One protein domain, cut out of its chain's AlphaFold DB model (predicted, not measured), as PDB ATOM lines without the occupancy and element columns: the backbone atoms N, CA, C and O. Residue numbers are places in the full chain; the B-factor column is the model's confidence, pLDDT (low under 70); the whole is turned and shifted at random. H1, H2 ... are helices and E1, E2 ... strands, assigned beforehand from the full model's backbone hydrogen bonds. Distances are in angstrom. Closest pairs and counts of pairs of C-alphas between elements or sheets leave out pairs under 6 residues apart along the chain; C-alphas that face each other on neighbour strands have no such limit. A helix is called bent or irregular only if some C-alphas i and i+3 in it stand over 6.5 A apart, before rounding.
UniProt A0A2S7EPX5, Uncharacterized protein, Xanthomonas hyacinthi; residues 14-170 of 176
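What this domain is: This is residues 14 to 170 of the 176 residues of an uncharacterized protein of Xanthomonas hyacinthi (UniProt A0A2S7EPX5). Two four-stranded sheets, E1 to E4 and E5 to E8, stand partly face to face as a loose sandwich, and a long stretch from 125 to 151 leads from E8 back to E1 and the short helices H2 and H3. The bent hairpin of E2 and E3 carries the link with Ile 44 to one end of the longest axis, while H1 lies off both sheets between E6 and E7. The printed part has 157 residues in the order E1 E2 E3 E4 E5 E6 H1 E7 E8 H2 H3, and both sheets are antiparallel, in the orders E1 E2 E3 E4 and E5 E6 E7 E8. The class is mixed, and the whole is compact, with a radius of gyration of the C-alphas of 15.3 A and spans of 53 by 37 by 27 A.

Where its parts are: E1, residues 14 to 23, begins at C-alpha 14 (34.707, -7.232, -8.165) and is 27.4 A long. E2, residues 29 to 41, is 34.7 A long and bends by 61 degrees at residue 38; E3, residues 49 to 59, is 27.8 A long and bends by 69 degrees at residue 53. E4 is residues 70 to 72. E5, residues 75 to 82, is 21.3 A long, and E6, residues 87 to 93, is 19.7 A. H1 is residues 97 to 102, E7 residues 111 to 116 and E8 residues 122 to 124. H2, residues 152 to 159, is 10.8 A long; H3, residues 164 to 167, ends at C-alpha 167 (48.131, -17.809, -24.605).

How they stand to each other: E1 to E4 form a meander, each strand the antiparallel neighbour of the one before, in a twisted sheet. N 16 and O 36 of E1 and E2 are 2.8 A apart, N 37 and O 54 of E2 and E3 2.9 A, and N 57 and O 70 of E3 and E4 3.0 A, within hydrogen-bond range. In the second sheet such pairs are N 80 and O 89 of E5 and E6, 2.9 A, N 90 and O 113 of E6 and E7, 2.8 A, and N 114 and O 122 of E7 and E8, 2.9 A. The two sheets form a sandwich, two sheets face to face, with best planes 16 degrees apart; the closest C-alphas of E3 and E5 are those of Met 55 and Val 75, 6.9 A. Residues 149 to 150 pair parallel with residues 19 to 20 of E1. H2 only grazes the first sheet; its closest C-alpha pair with E1 is Glu 21 and Ile 152, 5.8 A. H3 only grazes the second sheet, with the C-alphas of Leu 77 and Leu 166 6.6 A apart. In H1 and H2 every O i to N i+4 pair is within hydrogen-bond range; H3 is too short for such a pair.

The domain as a whole: The C-alphas farthest apart are those of Ile 44 and Ala 84, 52.9 A. The printed part has no cut. The link from E8 to H2, 27 residues, is long. Mean pLDDT of the printed part is 90.1, and residues 42 to 48 and 62 to 63 are under 70.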
ATOM      1  N   VAL A  14      35.045  -6.408  -7.000       90.88
ATOM      2  CA  VAL A  14      34.707  -7.232  -8.165       90.88
ATOM      3  C   VAL A  14      34.335  -8.625  -7.671       90.88
ATOM      4  O   VAL A  14      35.074  -9.223  -6.884       90.88
ATOM      5  N   ASN A  15      33.196  -9.138  -8.128       94.25
ATOM      6  CA  ASN A  15      32.764 -10.511  -7.894       94.25
ATOM      7  C   ASN A  15      32.101 -11.036  -9.168       94.25
ATOM      8  O   ASN A  15      31.032 -10.562  -9.547       94.25
ATOM      9  N   LEU A  16      32.773 -11.968  -9.836       95.94
ATOM     10  CA  LEU A  16      32.393 -12.510 -11.132       95.94
ATOM     11  C   LEU A  16      32.057 -13.989 -10.995       95.94
ATOM     12  O   LEU A  16      32.737 -14.726 -10.275       95.94
ATOM     13  N   GLU A  17      31.071 -14.422 -11.769       97.62
ATOM     14  CA  GLU A  17      30.700 -15.819 -11.953       97.62
ATOM     15  C   GLU A  17      30.347 -16.043 -13.421       97.62
ATOM     16  O   GLU A  17      29.617 -15.251 -14.018       97.62
ATOM     17  N   TRP A  18      30.896 -17.101 -14.012       97.88
ATOM     18  CA  TRP A  18      30.593 -17.497 -15.383       97.88
ATOM     19  C   TRP A  18      30.838 -18.988 -15.581       97.88
ATOM     20  O   TRP A  18      31.538 -19.634 -14.798       97.88
ATOM     21  N   SER A  19      30.293 -19.527 -16.664       97.69
ATOM     22  CA  SER A  19      30.673 -20.838 -17.183       97.69
ATOM     23  C   SER A  19      31.485 -20.676 -18.465       97.69
ATOM     24  O   SER A  19      31.311 -19.700 -19.197       97.69
ATOM     25  N   GLU A  20      32.381 -21.611 -18.768       97.56
ATOM     26  CA  GLU A  20      33.123 -21.592 -20.029       97.56
ATOM     27  C   GLU A  20      33.312 -22.982 -20.642       97.56
ATOM     28  O   GLU A  20      33.447 -23.988 -19.943       97.56
ATOM     29  N   GLU A  21      33.333 -23.024 -21.973       97.50
ATOM     30  CA  GLU A  21      33.598 -24.235 -22.752       97.50
ATOM     31  C   GLU A  21      35.091 -24.526 -22.829       97.50
ATOM     32  O   GLU A  21      35.858 -23.696 -23.308       97.50
ATOM     33  N   VAL A  22      35.513 -25.721 -22.439       97.06
ATOM     34  CA  VAL A  22      36.921 -26.131 -22.437       97.06
ATOM     35  C   VAL A  22      37.097 -27.321 -23.362       97.06
ATOM     36  O   VAL A  22      36.467 -28.355 -23.153       97.06
ATOM     37  N   ARG A  23      37.971 -27.183 -24.364       96.94
ATOM     38  CA  ARG A  23      38.388 -28.293 -25.228       96.94
ATOM     39  C   ARG A  23      39.650 -28.944 -24.670       96.94
ATOM     40  O   ARG A  23      40.673 -28.270 -24.532       96.94
ATOM     41  N   LEU A  24      39.566 -30.229 -24.346       95.88
ATOM     42  CA  LEU A  24      40.679 -31.027 -23.831       95.88
ATOM     43  C   LEU A  24      41.602 -31.498 -24.968       95.88
ATOM     44  O   LEU A  24      41.294 -31.316 -26.148       95.88
ATOM     45  N   ALA A  25      42.744 -32.102 -24.619       95.06
ATOM     46  CA  ALA A  25      43.718 -32.612 -25.589       95.06
ATOM     47  C   ALA A  25      43.134 -33.630 -26.574       95.06
ATOM     48  O   ALA A  25      43.510 -33.643 -27.743       95.06
ATOM     49  N   ASP A  26      42.217 -34.473 -26.099       93.19
ATOM     50  CA  ASP A  26      41.553 -35.515 -26.887       93.19
ATOM     51  C   ASP A  26      40.459 -34.965 -27.824       93.19
ATOM     52  O   ASP A  26      39.806 -35.720 -28.541       93.19
ATOM     53  N   GLY A  27      40.251 -33.643 -27.826       94.62
ATOM     54  CA  GLY A  27      39.239 -32.958 -28.622       94.62
ATOM     55  C   GLY A  27      37.850 -32.937 -27.986       94.62
ATOM     56  O   GLY A  27      36.979 -32.208 -28.473       94.62
ATOM     57  N   SER A  28      37.633 -33.664 -26.885       93.62
ATOM     58  CA  SER A  28      36.385 -33.585 -26.131       93.62
ATOM     59  C   SER A  28      36.194 -32.184 -25.547       93.62
ATOM     60  O   SER A  28      37.143 -31.423 -25.342       93.62
ATOM     61  N   THR A  29      34.937 -31.799 -25.342       95.00
ATOM     62  CA  THR A  29      34.583 -30.489 -24.787       95.00
ATOM     63  C   THR A  29      33.750 -30.679 -23.531       95.00
ATOM     64  O   THR A  29      32.821 -31.484 -23.517       95.00
ATOM     65  N   LEU A  30      34.068 -29.914 -22.491       95.38
ATOM     66  CA  LEU A  30      33.316 -29.865 -21.243       95.38
ATOM     67  C   LEU A  30      33.000 -28.423 -20.852       95.38
ATOM     68  O   LEU A  30      33.524 -27.477 -21.440       95.38
ATOM     69  N   ILE A  31      32.149 -28.268 -19.841       96.56
ATOM     70  CA  ILE A  31      31.861 -26.978 -19.219       96.56
ATOM     71  C   ILE A  31      32.539 -26.930 -17.855       96.56
ATOM     72  O   ILE A  31      32.451 -27.883 -17.074       96.56
ATOM     73  N   VAL A  32      33.193 -25.810 -17.567       97.44
ATOM     74  CA  VAL A  32      33.638 -25.476 -16.213       97.44
ATOM     75  C   VAL A  32      32.913 -24.238 -15.724       97.44
ATOM     76  O   VAL A  32      32.647 -23.320 -16.493       97.44
ATOM     77  N   ASP A  33      32.650 -24.212 -14.429       98.00
ATOM     78  CA  ASP A  33      32.119 -23.056 -13.728       98.00
ATOM     79  C   ASP A  33      33.273 -22.343 -13.020       98.00
ATOM     80  O   ASP A  33      34.140 -22.971 -12.397       98.00
ATOM     81  N   ARG A  34      33.313 -21.022 -13.145       97.81
ATOM     82  CA  ARG A  34      34.410 -20.171 -12.698       97.81
ATOM     83  C   ARG A  34      33.867 -19.043 -11.842       97.81
ATOM     84  O   ARG A  34      32.787 -18.513 -12.083       97.81
ATOM     85  N   THR A  35      34.673 -18.632 -10.874       97.75
ATOM     86  CA  THR A  35      34.464 -17.365 -10.174       97.75
ATOM     87  C   THR A  35      35.759 -16.580 -10.148       97.75
ATOM     88  O   THR A  35      36.838 -17.180 -10.127       97.75
ATOM     89  N   ALA A  36      35.665 -15.258 -10.056       96.31
ATOM     90  CA  ALA A  36      36.815 -14.413  -9.777       96.31
ATOM     91  C   ALA A  36      36.436 -13.257  -8.852       96.31
ATOM     92  O   ALA A  36      35.370 -12.664  -8.991       96.31
ATOM     93  N   THR A  37      37.307 -12.946  -7.897       95.44
ATOM     94  CA  THR A  37      37.116 -11.831  -6.966       95.44
ATOM     95  C   THR A  37      38.332 -10.929  -6.946       95.44
ATOM     96  O   THR A  37      39.460 -11.375  -7.188       95.44
ATOM     97  N   GLY A  38      38.100  -9.651  -6.664       92.00
ATOM     98  CA  GLY A  38      39.155  -8.653  -6.596       92.00
ATOM     99  C   GLY A  38      38.626  -7.254  -6.324       92.00
ATOM    100  O   GLY A  38      37.514  -7.073  -5.824       92.00
ATOM    101  N   GLU A  39      39.420  -6.253  -6.679       89.75
ATOM    102  CA  GLU A  39      39.109  -4.843  -6.432       89.75
ATOM    103  C   GLU A  39      39.372  -4.017  -7.686       89.75
ATOM    104  O   GLU A  39      40.434  -4.148  -8.296       89.75
ATOM    105  N   LYS A  40      38.435  -3.151  -8.087       85.00
ATOM    106  CA  LYS A  40      38.685  -2.258  -9.224       85.00
ATOM    107  C   LYS A  40      39.788  -1.262  -8.873       85.00
ATOM    108  O   LYS A  40      39.791  -0.665  -7.798       85.00
ATOM    109  N   LYS A  41      40.699  -1.064  -9.818       77.81
ATOM    110  CA  LYS A  41      41.685   0.010  -9.820       77.81
ATOM    111  C   LYS A  41      41.243   1.036 -10.849       77.81
ATOM    112  O   LYS A  41      41.227   0.762 -12.047       77.81
ATOM    113  N   TYR A  42      40.873   2.213 -10.367       65.00
ATOM    114  CA  TYR A  42      40.593   3.351 -11.228       65.00
ATOM    115  C   TYR A  42      41.839   4.221 -11.291       65.00
ATOM    116  O   TYR A  42      42.301   4.726 -10.270       65.00
ATOM    117  N   GLU A  43      42.370   4.405 -12.492       56.62
ATOM    118  CA  GLU A  43      43.282   5.506 -12.775       56.62
ATOM    119  C   GLU A  43      42.451   6.648 -13.361       56.62
ATOM    120  O   GLU A  43      41.641   6.426 -14.265       56.62
ATOM    121  N   ILE A  44      42.611   7.869 -12.845       45.81
ATOM    122  CA  ILE A  44      41.927   9.043 -13.401       45.81
ATOM    123  C   ILE A  44      42.432   9.243 -14.839       45.81
ATOM    124  O   ILE A  44      43.597   9.571 -15.041       45.81
ATOM    125  N   GLY A  45      41.558   9.029 -15.830       45.66
ATOM    126  CA  GLY A  45      41.879   9.154 -17.259       45.66
ATOM    127  C   GLY A  45      42.518   7.919 -17.913       45.66
ATOM    128  O   GLY A  45      42.840   7.979 -19.097       45.66
ATOM    129  N   GLY A  46      42.694   6.812 -17.180       53.66
ATOM    130  CA  GLY A  46      43.188   5.537 -17.716       53.66
ATOM    131  C   GLY A  46      42.057   4.585 -18.139       53.66
ATOM    132  O   GLY A  46      40.893   4.837 -17.825       53.66
ATOM    133  N   PRO A  47      42.372   3.455 -18.803       53.72
ATOM    134  CA  PRO A  47      41.371   2.466 -19.223       53.72
ATOM    135  C   PRO A  47      40.677   1.750 -18.047       53.72
ATOM    136  O   PRO A  47      39.757   0.965 -18.263       53.72
ATOM    137  N   GLY A  48      41.108   2.012 -16.807       64.06
ATOM    138  CA  GLY A  48      40.714   1.249 -15.632       64.06
ATOM    139  C   GLY A  48      41.343  -0.147 -15.622       64.06
ATOM    140  O   GLY A  48      41.956  -0.602 -16.586       64.06
ATOM    141  N   GLY A  49      41.223  -0.831 -14.493       75.56
ATOM    142  CA  GLY A  49      41.662  -2.210 -14.332       75.56
ATOM    143  C   GLY A  49      41.106  -2.801 -13.046       75.56
ATOM    144  O   GLY A  49      40.325  -2.168 -12.335       75.56
ATOM    145  N   TRP A  50      41.512  -4.018 -12.711       84.75
ATOM    146  CA  TRP A  50      41.180  -4.601 -11.418       84.75
ATOM    147  C   TRP A  50      42.311  -5.485 -10.903       84.75
ATOM    148  O   TRP A  50      43.104  -6.040 -11.661       84.75
ATOM    149  N   ASN A  51      42.420  -5.552  -9.583       86.31
ATOM    150  CA  ASN A  51      43.368  -6.382  -8.873       86.31
ATOM    151  C   ASN A  51      42.684  -7.692  -8.492       86.31
ATOM    152  O   ASN A  51      41.900  -7.722  -7.543       86.31
ATOM    153  N   GLN A  52      42.966  -8.755  -9.240       88.94
ATOM    154  CA  GLN A  52      42.470 -10.090  -8.931       88.94
ATOM    155  C   GLN A  52      43.091 -10.617  -7.638       88.94
ATOM    156  O   GLN A  52      44.311 -10.661  -7.501       88.94
ATOM    157  N   THR A  53      42.245 -11.089  -6.727       91.50
ATOM    158  CA  THR A  53      42.666 -11.703  -5.460       91.50
ATOM    159  C   THR A  53      42.435 -13.208  -5.427       91.50
ATOM    160  O   THR A  53      43.165 -13.918  -4.745       91.50
ATOM    161  N   GLN A  54      41.426 -13.713  -6.143       95.50
ATOM    162  CA  GLN A  54      41.125 -15.144  -6.183       95.50
ATOM    163  C   GLN A  54      40.409 -15.518  -7.479       95.50
ATOM    164  O   GLN A  54      39.545 -14.786  -7.957       95.50
ATOM    165  N   MET A  55      40.702 -16.707  -7.990       97.12
ATOM    166  CA  MET A  55      39.931 -17.402  -9.009       97.12
ATOM    167  C   MET A  55      39.523 -18.786  -8.518       97.12
ATOM    168  O   MET A  55      40.182 -19.384  -7.668       97.12
ATOM    169  N   SER A  56      38.427 -19.304  -9.066       98.12
ATOM    170  CA  SER A  56      38.032 -20.694  -8.866       98.12
ATOM    171  C   SER A  56      37.740 -21.413 -10.168       98.12
ATOM    172  O   SER A  56      37.451 -20.772 -11.180       98.12
ATOM    173  N   LEU A  57      37.829 -22.740 -10.123       98.31
ATOM    174  CA  LEU A  57      37.431 -23.629 -11.205       98.31
ATOM    175  C   LEU A  57      36.725 -24.859 -10.637       98.31
ATOM    176  O   LEU A  57      37.283 -25.591  -9.814       98.31
ATOM    177  N   ARG A  58      35.500 -25.098 -11.103       97.94
ATOM    178  CA  ARG A  58      34.721 -26.307 -10.843       97.94
ATOM    179  C   ARG A  58      34.413 -26.983 -12.171       97.94
ATOM    180  O   ARG A  58      33.794 -26.382 -13.040       97.94
ATOM    181  N   ILE A  59      34.815 -28.239 -12.318       96.25
ATOM    182  CA  ILE A  59      34.453 -29.032 -13.493       96.25
ATOM    183  C   ILE A  59      32.977 -29.419 -13.369       96.25
ATOM    184  O   ILE A  59      32.539 -29.857 -12.300       96.25
ATOM    185  N   GLY A  60      32.202 -29.202 -14.433       85.94
ATOM    186  CA  GLY A  60      30.803 -29.610 -14.492       85.94
ATOM    187  C   GLY A  60      30.634 -31.134 -14.373       85.94
ATOM    188  O   GLY A  60      31.590 -31.890 -14.557       85.94
ATOM    189  N   PRO A  61      29.422 -31.613 -14.050       72.94
ATOM    190  CA  PRO A  61      29.141 -33.044 -13.980       72.94
ATOM    191  C   PRO A  61      29.353 -33.728 -15.345       72.94
ATOM    192  O   PRO A  61      28.981 -33.186 -16.383       72.94
ATOM    193  N   GLY A  62      29.934 -34.932 -15.339       67.44
ATOM    194  CA  GLY A  62      30.240 -35.723 -16.536       67.44
ATOM    195  C   GLY A  62      30.663 -37.160 -16.200       67.44
ATOM    196  O   GLY A  62      30.679 -37.545 -15.034       67.44
ATOM    197  N   GLY A  63      31.011 -37.959 -17.219       62.00
ATOM    198  CA  GLY A  63      31.395 -39.378 -17.069       62.00
ATOM    199  C   GLY A  63      32.748 -39.632 -16.382       62.00
ATOM    200  O   GLY A  63      33.098 -40.773 -16.100       62.00
ATOM    201  N   THR A  64      33.510 -38.576 -16.101       80.31
ATOM    202  CA  THR A  64      34.787 -38.592 -15.371       80.31
ATOM    203  C   THR A  64      34.578 -38.165 -13.924       80.31
ATOM    204  O   THR A  64      33.810 -37.240 -13.681       80.31
ATOM    205  N   LYS A  65      35.308 -38.746 -12.967       88.88
ATOM    206  CA  LYS A  65      35.267 -38.323 -11.557       88.88
ATOM    207  C   LYS A  65      35.934 -36.942 -11.404       88.88
ATOM    208  O   LYS A  65      37.163 -36.870 -11.511       88.88
ATOM    209  N   PRO A  66      35.174 -35.849 -11.199       92.62
ATOM    210  CA  PRO A  66      35.761 -34.521 -11.149       92.62
ATOM    211  C   PRO A  66      36.502 -34.313  -9.815       92.62
ATOM    212  O   PRO A  66      36.143 -34.918  -8.799       92.62
ATOM    213  N   PRO A  67      37.536 -33.462  -9.797       95.31
ATOM    214  CA  PRO A  67      38.210 -33.039  -8.579       95.31
ATOM    215  C   PRO A  67      37.325 -32.086  -7.758       95.31
ATOM    216  O   PRO A  67      36.340 -31.548  -8.278       95.31
ATOM    217  N   PRO A  68      37.670 -31.814  -6.484       96.44
ATOM    218  CA  PRO A  68      37.053 -30.714  -5.751       96.44
ATOM    219  C   PRO A  68      37.330 -29.371  -6.441       96.44
ATOM    220  O   PRO A  68      38.235 -29.247  -7.269       96.44
ATOM    221  N   VAL A  69      36.563 -28.342  -6.079       98.06
ATOM    222  CA  VAL A  69      36.744 -26.989  -6.626       98.06
ATOM    223  C   VAL A  69      38.165 -26.501  -6.346       98.06
ATOM    224  O   VAL A  69      38.601 -26.475  -5.196       98.06
ATOM    225  N   TRP A  70      38.873 -26.095  -7.395       98.50
ATOM    226  CA  TRP A  70      40.163 -25.429  -7.265       98.50
ATOM    227  C   TRP A  70      39.948 -23.952  -6.913       98.50
ATOM    228  O   TRP A  70      39.055 -23.320  -7.484       98.50
ATOM    229  N   ARG A  71      40.743 -23.398  -5.987       98.06
ATOM    230  CA  ARG A  71      40.735 -21.971  -5.619       98.06
ATOM    231  C   ARG A  71      42.144 -21.499  -5.284       98.06
ATOM    232  O   ARG A  71      42.786 -22.109  -4.437       98.06
ATOM    233  N   ASP A  72      42.584 -20.412  -5.908       95.69
ATOM    234  CA  ASP A  72      43.868 -19.760  -5.618       95.69
ATOM    235  C   ASP A  72      43.870 -18.322  -6.177       95.69
ATOM    236  O   ASP A  72      42.935 -17.920  -6.870       95.69
ATOM    237  N   ALA A  73      44.916 -17.544  -5.909       92.88
ATOM    238  CA  ALA A  73      45.151 -16.230  -6.506       92.88
ATOM    239  C   ALA A  73      45.668 -16.312  -7.958       92.88
ATOM    240  O   ALA A  73      45.625 -15.320  -8.693       92.88
ATOM    241  N   PHE A  74      46.149 -17.483  -8.389       94.31
ATOM    242  CA  PHE A  74      46.683 -17.690  -9.735       94.31
ATOM    243  C   PHE A  74      45.610 -17.622 -10.831       94.31
ATOM    244  O   PHE A  74      44.424 -17.817 -10.589       94.31
ATOM    245  N   VAL A  75      46.061 -17.379 -12.059       94.44
ATOM    246  CA  VAL A  75      45.281 -17.360 -13.296       94.44
ATOM    247  C   VAL A  75      45.331 -18.743 -13.947       94.44
ATOM    248  O   VAL A  75      46.399 -19.143 -14.416       94.44
ATOM    249  N   PRO A  76      44.218 -19.488 -14.008       97.19
ATOM    250  CA  PRO A  76      44.126 -20.728 -14.770       97.19
ATOM    251  C   PRO A  76      44.249 -20.498 -16.276       97.19
ATOM    252  O   PRO A  76      43.599 -19.603 -16.811       97.19
ATOM    253  N   LEU A  77      45.044 -21.329 -16.951       96.50
ATOM    254  CA  LEU A  77      45.297 -21.238 -18.397       96.50
ATOM    255  C   LEU A  77      44.822 -22.466 -19.154       96.50
ATOM    256  O   LEU A  77      44.169 -22.352 -20.186       96.50
ATOM    257  N   LEU A  78      45.198 -23.637 -18.645       98.06
ATOM    258  CA  LEU A  78      45.026 -24.911 -19.318       98.06
ATOM    259  C   LEU A  78      44.458 -25.911 -18.325       98.06
ATOM    260  O   LEU A  78      45.064 -26.158 -17.286       98.06
ATOM    261  N   LEU A  79      43.320 -26.496 -18.672       98.12
ATOM    262  CA  LEU A  79      42.778 -27.679 -18.020       98.12
ATOM    263  C   LEU A  79      42.854 -28.853 -18.993       98.12
ATOM    264  O   LEU A  79      42.445 -28.732 -20.146       98.12
ATOM    265  N   ASP A  80      43.351 -29.990 -18.523       96.88
ATOM    266  CA  ASP A  80      43.459 -31.204 -19.324       96.88
ATOM    267  C   ASP A  80      43.134 -32.447 -18.494       96.88
ATOM    268  O   ASP A  80      43.235 -32.427 -17.263       96.88
ATOM    269  N   TYR A  81      42.771 -33.528 -19.177       95.62
ATOM    270  CA  TYR A  81      42.538 -34.833 -18.568       95.62
ATOM    271  C   TYR A  81      43.364 -35.896 -19.285       95.62
ATOM    272  O   TYR A  81      43.359 -35.952 -20.511       95.62
ATOM    273  N   GLU A  82      44.059 -36.735 -18.520       93.50
ATOM    274  CA  GLU A  82      44.809 -37.890 -19.012       93.50
ATOM    275  C   GLU A  82      44.058 -39.181 -18.636       93.50
ATOM    276  O   GLU A  82      44.164 -39.638 -17.487       93.50
ATOM    277  N   PRO A  83      43.294 -39.785 -19.569       91.12
ATOM    278  CA  PRO A  83      42.485 -40.966 -19.290       91.12
ATOM    279  C   PRO A  83      43.307 -42.170 -18.833       91.12
ATOM    280  O   PRO A  83      42.834 -42.923 -17.983       91.12
ATOM    281  N   ALA A  84      44.537 -42.338 -19.336       90.94
ATOM    282  CA  ALA A  84      45.372 -43.491 -19.001       90.94
ATOM    283  C   ALA A  84      45.753 -43.538 -17.513       90.94
ATOM    284  O   ALA A  84      46.033 -44.605 -16.973       90.94
ATOM    285  N   THR A  85      45.758 -42.381 -16.844       91.25
ATOM    286  CA  THR A  85      46.126 -42.259 -15.426       91.25
ATOM    287  C   THR A  85      44.993 -41.736 -14.544       91.25
ATOM    288  O   THR A  85      45.169 -41.636 -13.331       91.25
ATOM    289  N   GLY A  86      43.846 -41.378 -15.132       91.88
ATOM    290  CA  GLY A  86      42.736 -40.752 -14.416       91.88
ATOM    291  C   GLY A  86      43.115 -39.414 -13.773       91.88
ATOM    292  O   GLY A  86      42.650 -39.111 -12.668       91.88
ATOM    293  N   THR A  87      43.994 -38.645 -14.428       95.88
ATOM    294  CA  THR A  87      44.589 -37.422 -13.870       95.88
ATOM    295  C   THR A  87      44.035 -36.179 -14.549       95.88
ATOM    296  O   THR A  87      44.131 -36.025 -15.763       95.88
ATOM    297  N   TRP A  88      43.515 -35.257 -13.748       97.44
ATOM    298  CA  TRP A  88      43.285 -33.872 -14.141       97.44
ATOM    299  C   TRP A  88      44.550 -33.055 -13.917       97.44
ATOM    300  O   TRP A  88      45.111 -33.105 -12.822       97.44
ATOM    301  N   SER A  89      44.938 -32.258 -14.910       98.12
ATOM    302  CA  SER A  89      46.009 -31.266 -14.796       98.12
ATOM    303  C   SER A  89      45.442 -29.873 -15.016       98.12
ATOM    304  O   SER A  89      44.759 -29.624 -16.008       98.12
ATOM    305  N   LEU A  90      45.752 -28.960 -14.103       98.56
ATOM    306  CA  LEU A  90      45.440 -27.542 -14.206       98.56
ATOM    307  C   LEU A  90      46.741 -26.748 -14.186       98.56
ATOM    308  O   LEU A  90      47.440 -26.722 -13.172       98.56
ATOM    309  N   VAL A  91      47.055 -26.079 -15.290       98.31
ATOM    310  CA  VAL A  91      48.188 -25.157 -15.361       98.31
ATOM    311  C   VAL A  91      47.702 -23.749 -15.076       98.31
ATOM    312  O   VAL A  91      46.728 -23.273 -15.668       98.31
ATOM    313  N   THR A  92      48.409 -23.077 -14.179       96.94
ATOM    314  CA  THR A  92      48.146 -21.700 -13.780       96.94
ATOM    315  C   THR A  92      49.395 -20.839 -13.938       96.94
ATOM    316  O   THR A  92      50.512 -21.332 -14.111       96.94
ATOM    317  N   SER A  93      49.205 -19.524 -13.910       93.38
ATOM    318  CA  SER A  93      50.271 -18.527 -13.928       93.38
ATOM    319  C   SER A  93      49.864 -17.349 -13.044       93.38
ATOM    320  O   SER A  93      48.765 -17.313 -12.503       93.38
ATOM    321  N   PHE A  94      50.741 -16.380 -12.839       87.38
ATOM    322  CA  PHE A  94      50.469 -15.220 -11.983       87.38
ATOM    323  C   PHE A  94      49.910 -14.039 -12.782       87.38
ATOM    324  O   PHE A  94      50.204 -13.890 -13.963       87.38
ATOM    325  N   TYR A  95      49.152 -13.140 -12.160       78.25
ATOM    326  CA  TYR A  95      48.793 -11.889 -12.836       78.25
ATOM    327  C   TYR A  95      49.964 -10.890 -12.799       78.25
ATOM    328  O   TYR A  95      50.319 -10.305 -13.821       78.25
ATOM    329  N   PHE A  96      50.634 -10.781 -11.645       80.69
ATOM    330  CA  PHE A  96      51.684  -9.794 -11.384       80.69
ATOM    331  C   PHE A  96      53.063 -10.425 -11.198       80.69
ATOM    332  O   PHE A  96      53.214 -11.476 -10.577       80.69
ATOM    333  N   CYS A  97      54.093  -9.736 -11.685       79.31
ATOM    334  CA  CYS A  97      55.487 -10.164 -11.575       79.31
ATOM    335  C   CYS A  97      55.978 -10.292 -10.128       79.31
ATOM    336  O   CYS A  97      56.817 -11.142  -9.846       79.31
ATOM    337  N   SER A  98      55.424  -9.509  -9.197       82.38
ATOM    338  CA  SER A  98      55.683  -9.649  -7.757       82.38
ATOM    339  C   SER A  98      55.408 -11.069  -7.259       82.38
ATOM    340  O   SER A  98      56.252 -11.653  -6.588       82.38
ATOM    341  N   THR A  99      54.300 -11.677  -7.686       82.94
ATOM    342  CA  THR A  99      53.959 -13.058  -7.326       82.94
ATOM    343  C   THR A  99      54.992 -14.053  -7.858       82.94
ATOM    344  O   THR A  99      55.344 -15.013  -7.181       82.94
ATOM    345  N   TRP A 100      55.538 -13.831  -9.057       83.62
ATOM    346  CA  TRP A 100      56.617 -14.673  -9.587       83.62
ATOM    347  C   TRP A 100      57.897 -14.578  -8.756       83.62
ATOM    348  O   TRP A 100      58.561 -15.589  -8.513       83.62
ATOM    349  N   TYR A 101      58.222 -13.372  -8.288       83.75
ATOM    350  CA  TYR A 101      59.349 -13.140  -7.395       83.75
ATOM    351  C   TYR A 101      59.179 -13.865  -6.054       83.75
ATOM    352  O   TYR A 101      60.112 -14.535  -5.611       83.75
ATOM    353  N   GLU A 102      57.989 -13.806  -5.459       85.56
ATOM    354  CA  GLU A 102      57.645 -14.487  -4.199       85.56
ATOM    355  C   GLU A 102      57.715 -16.017  -4.305       85.56
ATOM    356  O   GLU A 102      58.085 -16.693  -3.348       85.56
ATOM    357  N   LEU A 103      57.444 -16.574  -5.488       81.06
ATOM    358  CA  LEU A 103      57.588 -18.008  -5.771       81.06
ATOM    359  C   LEU A 103      59.050 -18.471  -5.902       81.06
ATOM    360  O   LEU A 103      59.288 -19.636  -6.226       81.06
ATOM    361  N   GLY A 104      60.022 -17.581  -5.688       82.38
ATOM    362  CA  GLY A 104      61.446 -17.878  -5.819       82.38
ATOM    363  C   GLY A 104      61.963 -17.790  -7.255       82.38
ATOM    364  O   GLY A 104      62.987 -18.397  -7.557       82.38
ATOM    365  N   LYS A 105      61.275 -17.048  -8.140       80.56
ATOM    366  CA  LYS A 105      61.655 -16.862  -9.555       80.56
ATOM    367  C   LYS A 105      61.835 -18.194 -10.306       80.56
ATOM    368  O   LYS A 105      62.899 -18.431 -10.883       80.56
ATOM    369  N   PRO A 106      60.831 -19.092 -10.308       77.50
ATOM    370  CA  PRO A 106      60.936 -20.342 -11.051       77.50
ATOM    371  C   PRO A 106      61.217 -20.059 -12.532       77.50
ATOM    372  O   PRO A 106      60.665 -19.117 -13.105       77.50
ATOM    373  N   GLY A 107      62.059 -20.889 -13.154       82.06
ATOM    374  CA  GLY A 107      62.515 -20.676 -14.533       82.06
ATOM    375  C   GLY A 107      61.383 -20.605 -15.561       82.06
ATOM    376  O   GLY A 107      61.538 -19.948 -16.583       82.06
ATOM    377  N   LEU A 108      60.235 -21.224 -15.270       87.56
ATOM    378  CA  LEU A 108      58.999 -21.055 -16.026       87.56
ATOM    379  C   LEU A 108      57.915 -20.422 -15.144       87.56
ATOM    380  O   LEU A 108      57.827 -20.736 -13.954       87.56
ATOM    381  N   PRO A 109      57.046 -19.571 -15.710       89.50
ATOM    382  CA  PRO A 109      56.063 -18.811 -14.960       89.50
ATOM    383  C   PRO A 109      54.786 -19.621 -14.700       89.50
ATOM    384  O   PRO A 109      53.703 -19.045 -14.626       89.50
ATOM    385  N   TYR A 110      54.887 -20.944 -14.607       93.56
ATOM    386  CA  TYR A 110      53.738 -21.839 -14.556       93.56
ATOM    387  C   TYR A 110      53.771 -22.706 -13.309       93.56
ATOM    388  O   TYR A 110      54.830 -23.155 -12.867       93.56
ATOM    389  N   ILE A 111      52.588 -22.958 -12.766       94.00
ATOM    390  CA  ILE A 111      52.374 -23.911 -11.686       94.00
ATOM    391  C   ILE A 111      51.381 -24.942 -12.196       94.00
ATOM    392  O   ILE A 111      50.333 -24.578 -12.723       94.00
ATOM    393  N   GLU A 112      51.708 -26.218 -12.037       97.31
ATOM    394  CA  GLU A 112      50.760 -27.290 -12.300       97.31
ATOM    395  C   GLU A 112      50.138 -27.773 -10.992       97.31
ATOM    396  O   GLU A 112      50.819 -27.985  -9.983       97.31
ATOM    397  N   PHE A 113      48.828 -27.972 -11.037       98.44
ATOM    398  CA  PHE A 113      48.073 -28.703 -10.040       98.44
ATOM    399  C   PHE A 113      47.540 -29.982 -10.671       98.44
ATOM    400  O   PHE A 113      46.915 -29.933 -11.728       98.44
ATOM    401  N   GLN A 114      47.735 -31.115 -10.001       98.25
ATOM    402  CA  GLN A 114      47.156 -32.391 -10.407       98.25
ATOM    403  C   GLN A 114      46.112 -32.879  -9.411       98.25
ATOM    404  O   GLN A 114      46.269 -32.731  -8.199       98.25
ATOM    405  N   SER A 115      45.069 -33.522  -9.926       97.56
ATOM    406  CA  SER A 115      44.152 -34.340  -9.142       97.56
ATOM    407  C   SER A 115      43.983 -35.692  -9.810       97.56
ATOM    408  O   SER A 115      43.719 -35.775 -11.006       97.56
ATOM    409  N   ARG A 116      44.114 -36.762  -9.027       95.44
ATOM    410  CA  ARG A 116      43.951 -38.139  -9.503       95.44
ATOM    411  C   ARG A 116      42.715 -38.743  -8.880       95.44
ATOM    412  O   ARG A 116      42.557 -38.677  -7.660       95.44
ATOM    413  N   GLU A 117      41.842 -39.313  -9.707       90.19
ATOM    414  CA  GLU A 117      40.633 -40.010  -9.252       90.19
ATOM    415  C   GLU A 117      39.763 -39.166  -8.294       90.19
ATOM    416  O   GLU A 117      39.217 -39.671  -7.305       90.19
ATOM    417  N   GLY A 118      39.653 -37.860  -8.556       90.69
ATOM    418  CA  GLY A 118      38.850 -36.923  -7.764       90.69
ATOM    419  C   GLY A 118      39.430 -36.546  -6.394       90.69
ATOM    420  O   GLY A 118      38.712 -35.996  -5.562       90.69
ATOM    421  N   ARG A 119      40.706 -36.846  -6.118       95.31
ATOM    422  CA  ARG A 119      41.391 -36.401  -4.889       95.31
ATOM    423  C   ARG A 119      41.624 -34.887  -4.896       95.31
ATOM    424  O   ARG A 119      41.469 -34.223  -5.919       95.31
ATOM    425  N   ALA A 120      42.010 -34.331  -3.752       97.12
ATOM    426  CA  ALA A 120      42.381 -32.923  -3.661       97.12
ATOM    427  C   ALA A 120      43.525 -32.572  -4.627       97.12
ATOM    428  O   ALA A 120      44.382 -33.405  -4.922       97.12
ATOM    429  N   TRP A 121      43.519 -31.329  -5.104       98.31
ATOM    430  CA  TRP A 121      44.579 -30.796  -5.951       98.31
ATOM    431  C   TRP A 121      45.909 -30.768  -5.201       98.31
ATOM    432  O   TRP A 121      45.990 -30.254  -4.087       98.31
ATOM    433  N   ALA A 122      46.956 -31.275  -5.840       97.94
ATOM    434  CA  ALA A 122      48.324 -31.193  -5.360       97.94
ATOM    435  C   ALA A 122      49.161 -30.381  -6.345       97.94
ATOM    436  O   ALA A 122      49.108 -30.619  -7.551       97.94
ATOM    437  N   ARG A 123      49.953 -29.436  -5.833       95.94
ATOM    438  CA  ARG A 123      50.954 -28.732  -6.638       95.94
ATOM    439  C   ARG A 123      52.070 -29.705  -7.010       95.94
ATOM    440  O   ARG A 123      52.621 -30.370  -6.135       95.94
ATOM    441  N   VAL A 124      52.426 -29.741  -8.286       94.75
ATOM    442  CA  VAL A 124      53.481 -30.605  -8.826       94.75
ATOM    443  C   VAL A 124      54.402 -29.814  -9.764       94.75
ATOM    444  O   VAL A 124      54.058 -28.699 -10.173       94.75
ATOM    445  N   PRO A 125      55.598 -30.335 -10.091       92.12
ATOM    446  CA  PRO A 125      56.390 -29.805 -11.194       92.12
ATOM    447  C   PRO A 125      55.615 -29.870 -12.515       92.12
ATOM    448  O   PRO A 125      54.898 -30.837 -12.748       92.12
ATOM    449  N   LEU A 126      55.800 -28.864 -13.376       94.19
ATOM    450  CA  LEU A 126      55.158 -28.814 -14.690       94.19
ATOM    451  C   LEU A 126      55.584 -30.010 -15.553       94.19
ATOM    452  O   LEU A 126      56.772 -30.196 -15.832       94.19
ATOM    453  N   GLU A 127      54.612 -30.779 -16.029       95.00
ATOM    454  CA  GLU A 127      54.846 -31.889 -16.941       95.00
ATOM    455  C   GLU A 127      55.263 -31.405 -18.333       95.00
ATOM    456  O   GLU A 127      54.647 -30.525 -18.939       95.00
ATOM    457  N   SER A 128      56.276 -32.062 -18.906       93.56
ATOM    458  CA  SER A 128      56.800 -31.702 -20.233       93.56
ATOM    459  C   SER A 128      55.748 -31.796 -21.344       93.56
ATOM    460  O   SER A 128      55.801 -31.020 -22.291       93.56
ATOM    461  N   ARG A 129      54.758 -32.695 -21.219       94.75
ATOM    462  CA  ARG A 129      53.665 -32.852 -22.202       94.75
ATOM    463  C   ARG A 129      52.750 -31.626 -22.307       94.75
ATOM    464  O   ARG A 129      52.034 -31.483 -23.294       94.75
ATOM    465  N   LEU A 130      52.730 -30.776 -21.277       96.31
ATOM    466  CA  LEU A 130      51.904 -29.568 -21.238       96.31
ATOM    467  C   LEU A 130      52.631 -28.370 -21.861       96.31
ATOM    468  O   LEU A 130      51.991 -27.393 -22.243       96.31
ATOM    469  N   ILE A 131      53.955 -28.446 -22.011       95.31
ATOM    470  CA  ILE A 131      54.746 -27.407 -22.665       95.31
ATOM    471  C   ILE A 131      54.364 -27.337 -24.144       95.31
ATOM    472  O   ILE A 131      54.312 -28.336 -24.855       95.31
ATOM    473  N   GLY A 132      54.108 -26.124 -24.621       94.69
ATOM    474  CA  GLY A 132      53.682 -25.853 -25.985       94.69
ATOM    475  C   GLY A 132      52.176 -25.987 -26.218       94.69
ATOM    476  O   GLY A 132      51.729 -25.699 -27.324       94.69
ATOM    477  N   ARG A 133      51.386 -26.373 -25.211       96.12
ATOM    478  CA  ARG A 133      49.922 -26.366 -25.304       96.12
ATOM    479  C   ARG A 133      49.383 -24.939 -25.234       96.12
ATOM    480  O   ARG A 133      49.896 -24.118 -24.470       96.12
ATOM    481  N   GLU A 134      48.358 -24.661 -26.030       95.62
ATOM    482  CA  GLU A 134      47.587 -23.419 -25.951       95.62
ATOM    483  C   GLU A 134      46.696 -23.423 -24.709       95.62
ATOM    484  O   GLU A 134      46.240 -24.476 -24.255       95.62
ATOM    485  N   SER A 135      46.466 -22.238 -24.160       96.38
ATOM    486  CA  SER A 135      45.488 -22.025 -23.105       96.38
ATOM    487  C   SER A 135      44.099 -22.364 -23.633       96.38
ATOM    488  O   SER A 135      43.735 -22.010 -24.746       96.38
ATOM    489  N   ASN A 136      43.298 -23.043 -22.821       97.06
ATOM    490  CA  ASN A 136      41.914 -23.371 -23.151       97.06
ATOM    491  C   ASN A 136      40.922 -22.812 -22.125       97.06
ATOM    492  O   ASN A 136      39.739 -23.147 -22.177       97.06
ATOM    493  N   LEU A 137      41.389 -21.944 -21.226       97.31
ATOM    494  CA  LEU A 137      40.600 -21.211 -20.242       97.31
ATOM    495  C   LEU A 137      40.680 -19.703 -20.494       97.31
ATOM    496  O   LEU A 137      41.682 -19.197 -20.999       97.31
ATOM    497  N   LEU A 138      39.640 -18.971 -20.104       95.38
ATOM    498  CA  LEU A 138      39.656 -17.513 -20.110       95.38
ATOM    499  C   LEU A 138      40.642 -17.000 -19.046       95.38
ATOM    500  O   LEU A 138      40.475 -17.258 -17.851       95.38
ATOM    501  N   THR A 139      41.661 -16.258 -19.481       92.88
ATOM    502  CA  THR A 139      42.778 -15.815 -18.622       92.88
ATOM    503  C   THR A 139      42.651 -14.381 -18.108       92.88
ATOM    504  O   THR A 139      43.356 -14.005 -17.175       92.88
ATOM    505  N   GLY A 140      41.755 -13.575 -18.678       89.00
ATOM    506  CA  GLY A 140      41.541 -12.190 -18.265       89.00
ATOM    507  C   GLY A 140      40.066 -11.828 -18.310       89.00
ATOM    508  O   GLY A 140      39.643 -11.268 -19.316       89.00
ATOM    509  N   PRO A 141      39.271 -12.168 -17.284       91.31
ATOM    510  CA  PRO A 141      37.870 -11.797 -17.275       91.31
ATOM    511  C   PRO A 141      37.693 -10.285 -17.067       91.31
ATOM    512  O   PRO A 141      38.507  -9.631 -16.402       91.31
ATOM    513  N   ASP A 142      36.635  -9.737 -17.652       88.94
ATOM    514  CA  ASP A 142      36.280  -8.328 -17.608       88.94
ATOM    515  C   ASP A 142      35.709  -7.973 -16.231       88.94
ATOM    516  O   ASP A 142      34.825  -8.643 -15.694       88.94
ATOM    517  N   ALA A 143      36.211  -6.883 -15.647       87.06
ATOM    518  CA  ALA A 143      35.846  -6.451 -14.294       87.06
ATOM    519  C   ALA A 143      34.356  -6.098 -14.134       87.06
ATOM    520  O   ALA A 143      33.875  -5.974 -13.004       87.06
ATOM    521  N   ASP A 144      33.658  -5.885 -15.250       86.38
ATOM    522  CA  ASP A 144      32.244  -5.512 -15.312       86.38
ATOM    523  C   ASP A 144      31.309  -6.713 -15.498       86.38
ATOM    524  O   ASP A 144      30.092  -6.553 -15.404       86.38
ATOM    525  N   GLY A 145      31.855  -7.912 -15.713       88.94
ATOM    526  CA  GLY A 145      31.067  -9.115 -15.948       88.94
ATOM    527  C   GLY A 145      31.556  -9.910 -17.145       88.94
ATOM    528  O   GLY A 145      32.130  -9.374 -18.084       88.94
ATOM    529  N   GLU A 146      31.255 -11.201 -17.123       93.06
ATOM    530  CA  GLU A 146      31.405 -12.084 -18.273       93.06
ATOM    531  C   GLU A 146      30.032 -12.502 -18.793       93.06
ATOM    532  O   GLU A 146      29.026 -12.453 -18.078       93.06
ATOM    533  N   HIS A 147      29.991 -12.970 -20.040       93.06
ATOM    534  CA  HIS A 147      28.825 -13.703 -20.518       93.06
ATOM    535  C   HIS A 147      28.579 -14.908 -19.603       93.06
ATOM    536  O   HIS A 147      29.520 -15.600 -19.219       93.06
ATOM    537  N   ALA A 148      27.308 -15.215 -19.317       94.25
ATOM    538  CA  ALA A 148      26.950 -16.365 -18.476       94.25
ATOM    539  C   ALA A 148      27.599 -17.676 -18.962       94.25
ATOM    540  O   ALA A 148      27.933 -18.552 -18.160       94.25
ATOM    541  N   ARG A 149      27.810 -17.789 -20.279       96.94
ATOM    542  CA  ARG A 149      28.589 -18.843 -20.920       96.94
ATOM    543  C   ARG A 149      29.563 -18.245 -21.930       96.94
ATOM    544  O   ARG A 149      29.136 -17.724 -22.955       96.94
ATOM    545  N   VAL A 150      30.853 -18.382 -21.649       97.50
ATOM    546  CA  VAL A 150      31.956 -18.003 -22.537       97.50
ATOM    547  C   VAL A 150      32.310 -19.197 -23.423       97.50
ATOM    548  O   VAL A 150      32.708 -20.262 -22.945       97.50
ATOM    549  N   THR A 151      32.154 -19.044 -24.733       97.69
ATOM    550  CA  THR A 151      32.418 -20.115 -25.702       97.69
ATOM    551  C   THR A 151      33.895 -20.192 -26.082       97.69
ATOM    552  O   THR A 151      34.684 -19.274 -25.836       97.69
ATOM    553  N   ILE A 152      34.286 -21.279 -26.756       96.25
ATOM    554  CA  ILE A 152      35.624 -21.382 -27.367       96.25
ATOM    555  C   ILE A 152      35.868 -20.211 -28.336       96.25
ATOM    556  O   ILE A 152      36.955 -19.637 -28.359       96.25
ATOM    557  N   LYS A 153      34.848 -19.820 -29.111       95.62
ATOM    558  CA  LYS A 153      34.946 -18.718 -30.077       95.62
ATOM    559  C   LYS A 153      35.219 -17.376 -29.392       95.62
ATOM    560  O   LYS A 153      36.034 -16.604 -29.895       95.62
ATOM    561  N   ASP A 154      34.569 -17.117 -28.259       94.62
ATOM    562  CA  ASP A 154      34.749 -15.871 -27.505       94.62
ATOM    563  C   ASP A 154      36.189 -15.746 -27.000       94.62
ATOM    564  O   ASP A 154      36.813 -14.693 -27.135       94.62
ATOM    565  N   LYS A 155      36.766 -16.849 -26.507       94.25
ATOM    566  CA  LYS A 155      38.162 -16.883 -26.049       94.25
ATOM    567  C   LYS A 155      39.153 -16.625 -27.179       94.25
ATOM    568  O   LYS A 155      39.987 -15.733 -27.045       94.25
ATOM    569  N   LEU A 156      38.998 -17.303 -28.317       91.25
ATOM    570  CA  LEU A 156      39.845 -17.083 -29.499       91.25
ATOM    571  C   LEU A 156      39.790 -15.628 -29.997       91.25
ATOM    572  O   LEU A 156      40.789 -15.070 -30.447       91.25
ATOM    573  N   ALA A 157      38.628 -14.973 -29.900       90.62
ATOM    574  CA  ALA A 157      38.499 -13.569 -30.285       90.62
ATOM    575  C   ALA A 157      39.304 -12.623 -29.371       90.62
ATOM    576  O   ALA A 157      39.808 -11.600 -29.859       90.62
ATOM    577  N   ARG A 158      39.433 -12.972 -28.080       86.69
ATOM    578  CA  ARG A 158      40.126 -12.195 -27.035       86.69
ATOM    579  C   ARG A 158      41.627 -12.464 -26.973       86.69
ATOM    580  O   ARG A 158      42.379 -11.541 -26.670       86.69
ATOM    581  N   GLU A 159      42.073 -13.663 -27.348       82.00
ATOM    582  CA  GLU A 159      43.492 -14.051 -27.352       82.00
ATOM    583  C   GLU A 159      44.403 -13.065 -28.086       82.00
ATOM    584  O   GLU A 159      45.558 -12.895 -27.707       82.00
ATOM    585  N   ARG A 160      43.903 -12.351 -29.100       75.31
ATOM    586  CA  ARG A 160      44.682 -11.329 -29.821       75.31
ATOM    587  C   ARG A 160      45.284 -10.264 -28.902       75.31
ATOM    588  O   ARG A 160      46.392  -9.809 -29.168       75.31
ATOM    589  N   ASN A 161      44.592  -9.927 -27.814       79.19
ATOM    590  CA  ASN A 161      44.998  -8.895 -26.859       79.19
ATOM    591  C   ASN A 161      45.614  -9.475 -25.574       79.19
ATOM    592  O   ASN A 161      46.012  -8.733 -24.679       79.19
ATOM    593  N   THR A 162      45.688 -10.799 -25.458       81.69
ATOM    594  CA  THR A 162      46.268 -11.488 -24.306       81.69
ATOM    595  C   THR A 162      47.798 -11.474 -24.397       81.69
ATOM    596  O   THR A 162      48.366 -11.488 -25.484       81.69
ATOM    597  N   SER A 163      48.511 -11.451 -23.267       81.06
ATOM    598  CA  SER A 163      49.977 -11.608 -23.289       81.06
ATOM    599  C   SER A 163      50.376 -13.025 -23.720       81.06
ATOM    600  O   SER A 163      49.705 -13.982 -23.343       81.06
ATOM    601  N   GLU A 164      51.482 -13.193 -24.451       84.06
ATOM    602  CA  GLU A 164      51.930 -14.511 -24.952       84.06
ATOM    603  C   GLU A 164      52.046 -15.574 -23.852       84.06
ATOM    604  O   GLU A 164      51.620 -16.715 -24.029       84.06
ATOM    605  N   ARG A 165      52.525 -15.174 -22.667       85.25
ATOM    606  CA  ARG A 165      52.607 -16.034 -21.475       85.25
ATOM    607  C   ARG A 165      51.268 -16.674 -21.113       85.25
ATOM    608  O   ARG A 165      51.256 -17.787 -20.591       85.25
ATOM    609  N   LEU A 166      50.172 -15.959 -21.358       88.25
ATOM    610  CA  LEU A 166      48.818 -16.391 -21.051       88.25
ATOM    611  C   LEU A 166      48.111 -17.087 -22.228       88.25
ATOM    612  O   LEU A 166      47.030 -17.630 -22.028       88.25
ATOM    613  N   LYS A 167      48.693 -17.103 -23.435       90.50
ATOM    614  CA  LYS A 167      48.131 -17.809 -24.605       90.50
ATOM    615  C   LYS A 167      48.604 -19.248 -24.713       90.50
ATOM    616  O   LYS A 167      47.905 -20.092 -25.259       90.50
ATOM    617  N   LYS A 168      49.825 -19.518 -24.256       93.12
ATOM    618  CA  LYS A 168      50.503 -20.792 -24.479       93.12
ATOM    619  C   LYS A 168      51.474 -21.077 -23.350       93.12
ATOM    620  O   LYS A 168      52.142 -20.168 -22.859       93.12
ATOM    621  N   ILE A 169      51.605 -22.347 -22.982       94.25
ATOM    622  CA  ILE A 169      52.606 -22.789 -22.014       94.25
ATOM    623  C   ILE A 169      53.983 -22.753 -22.682       94.25
ATOM    624  O   ILE A 169      54.318 -23.598 -23.511       94.25
ATOM    625  N   ALA A 170      54.777 -21.735 -22.367       90.94
ATOM    626  CA  ALA A 170      56.076 -21.524 -22.988       90.94
ATOM    627  C   ALA A 170      57.142 -22.513 -22.482       90.94
ATOM    628  O   ALA A 170      57.177 -22.877 -21.308       90.94
TER     629      ALA A 170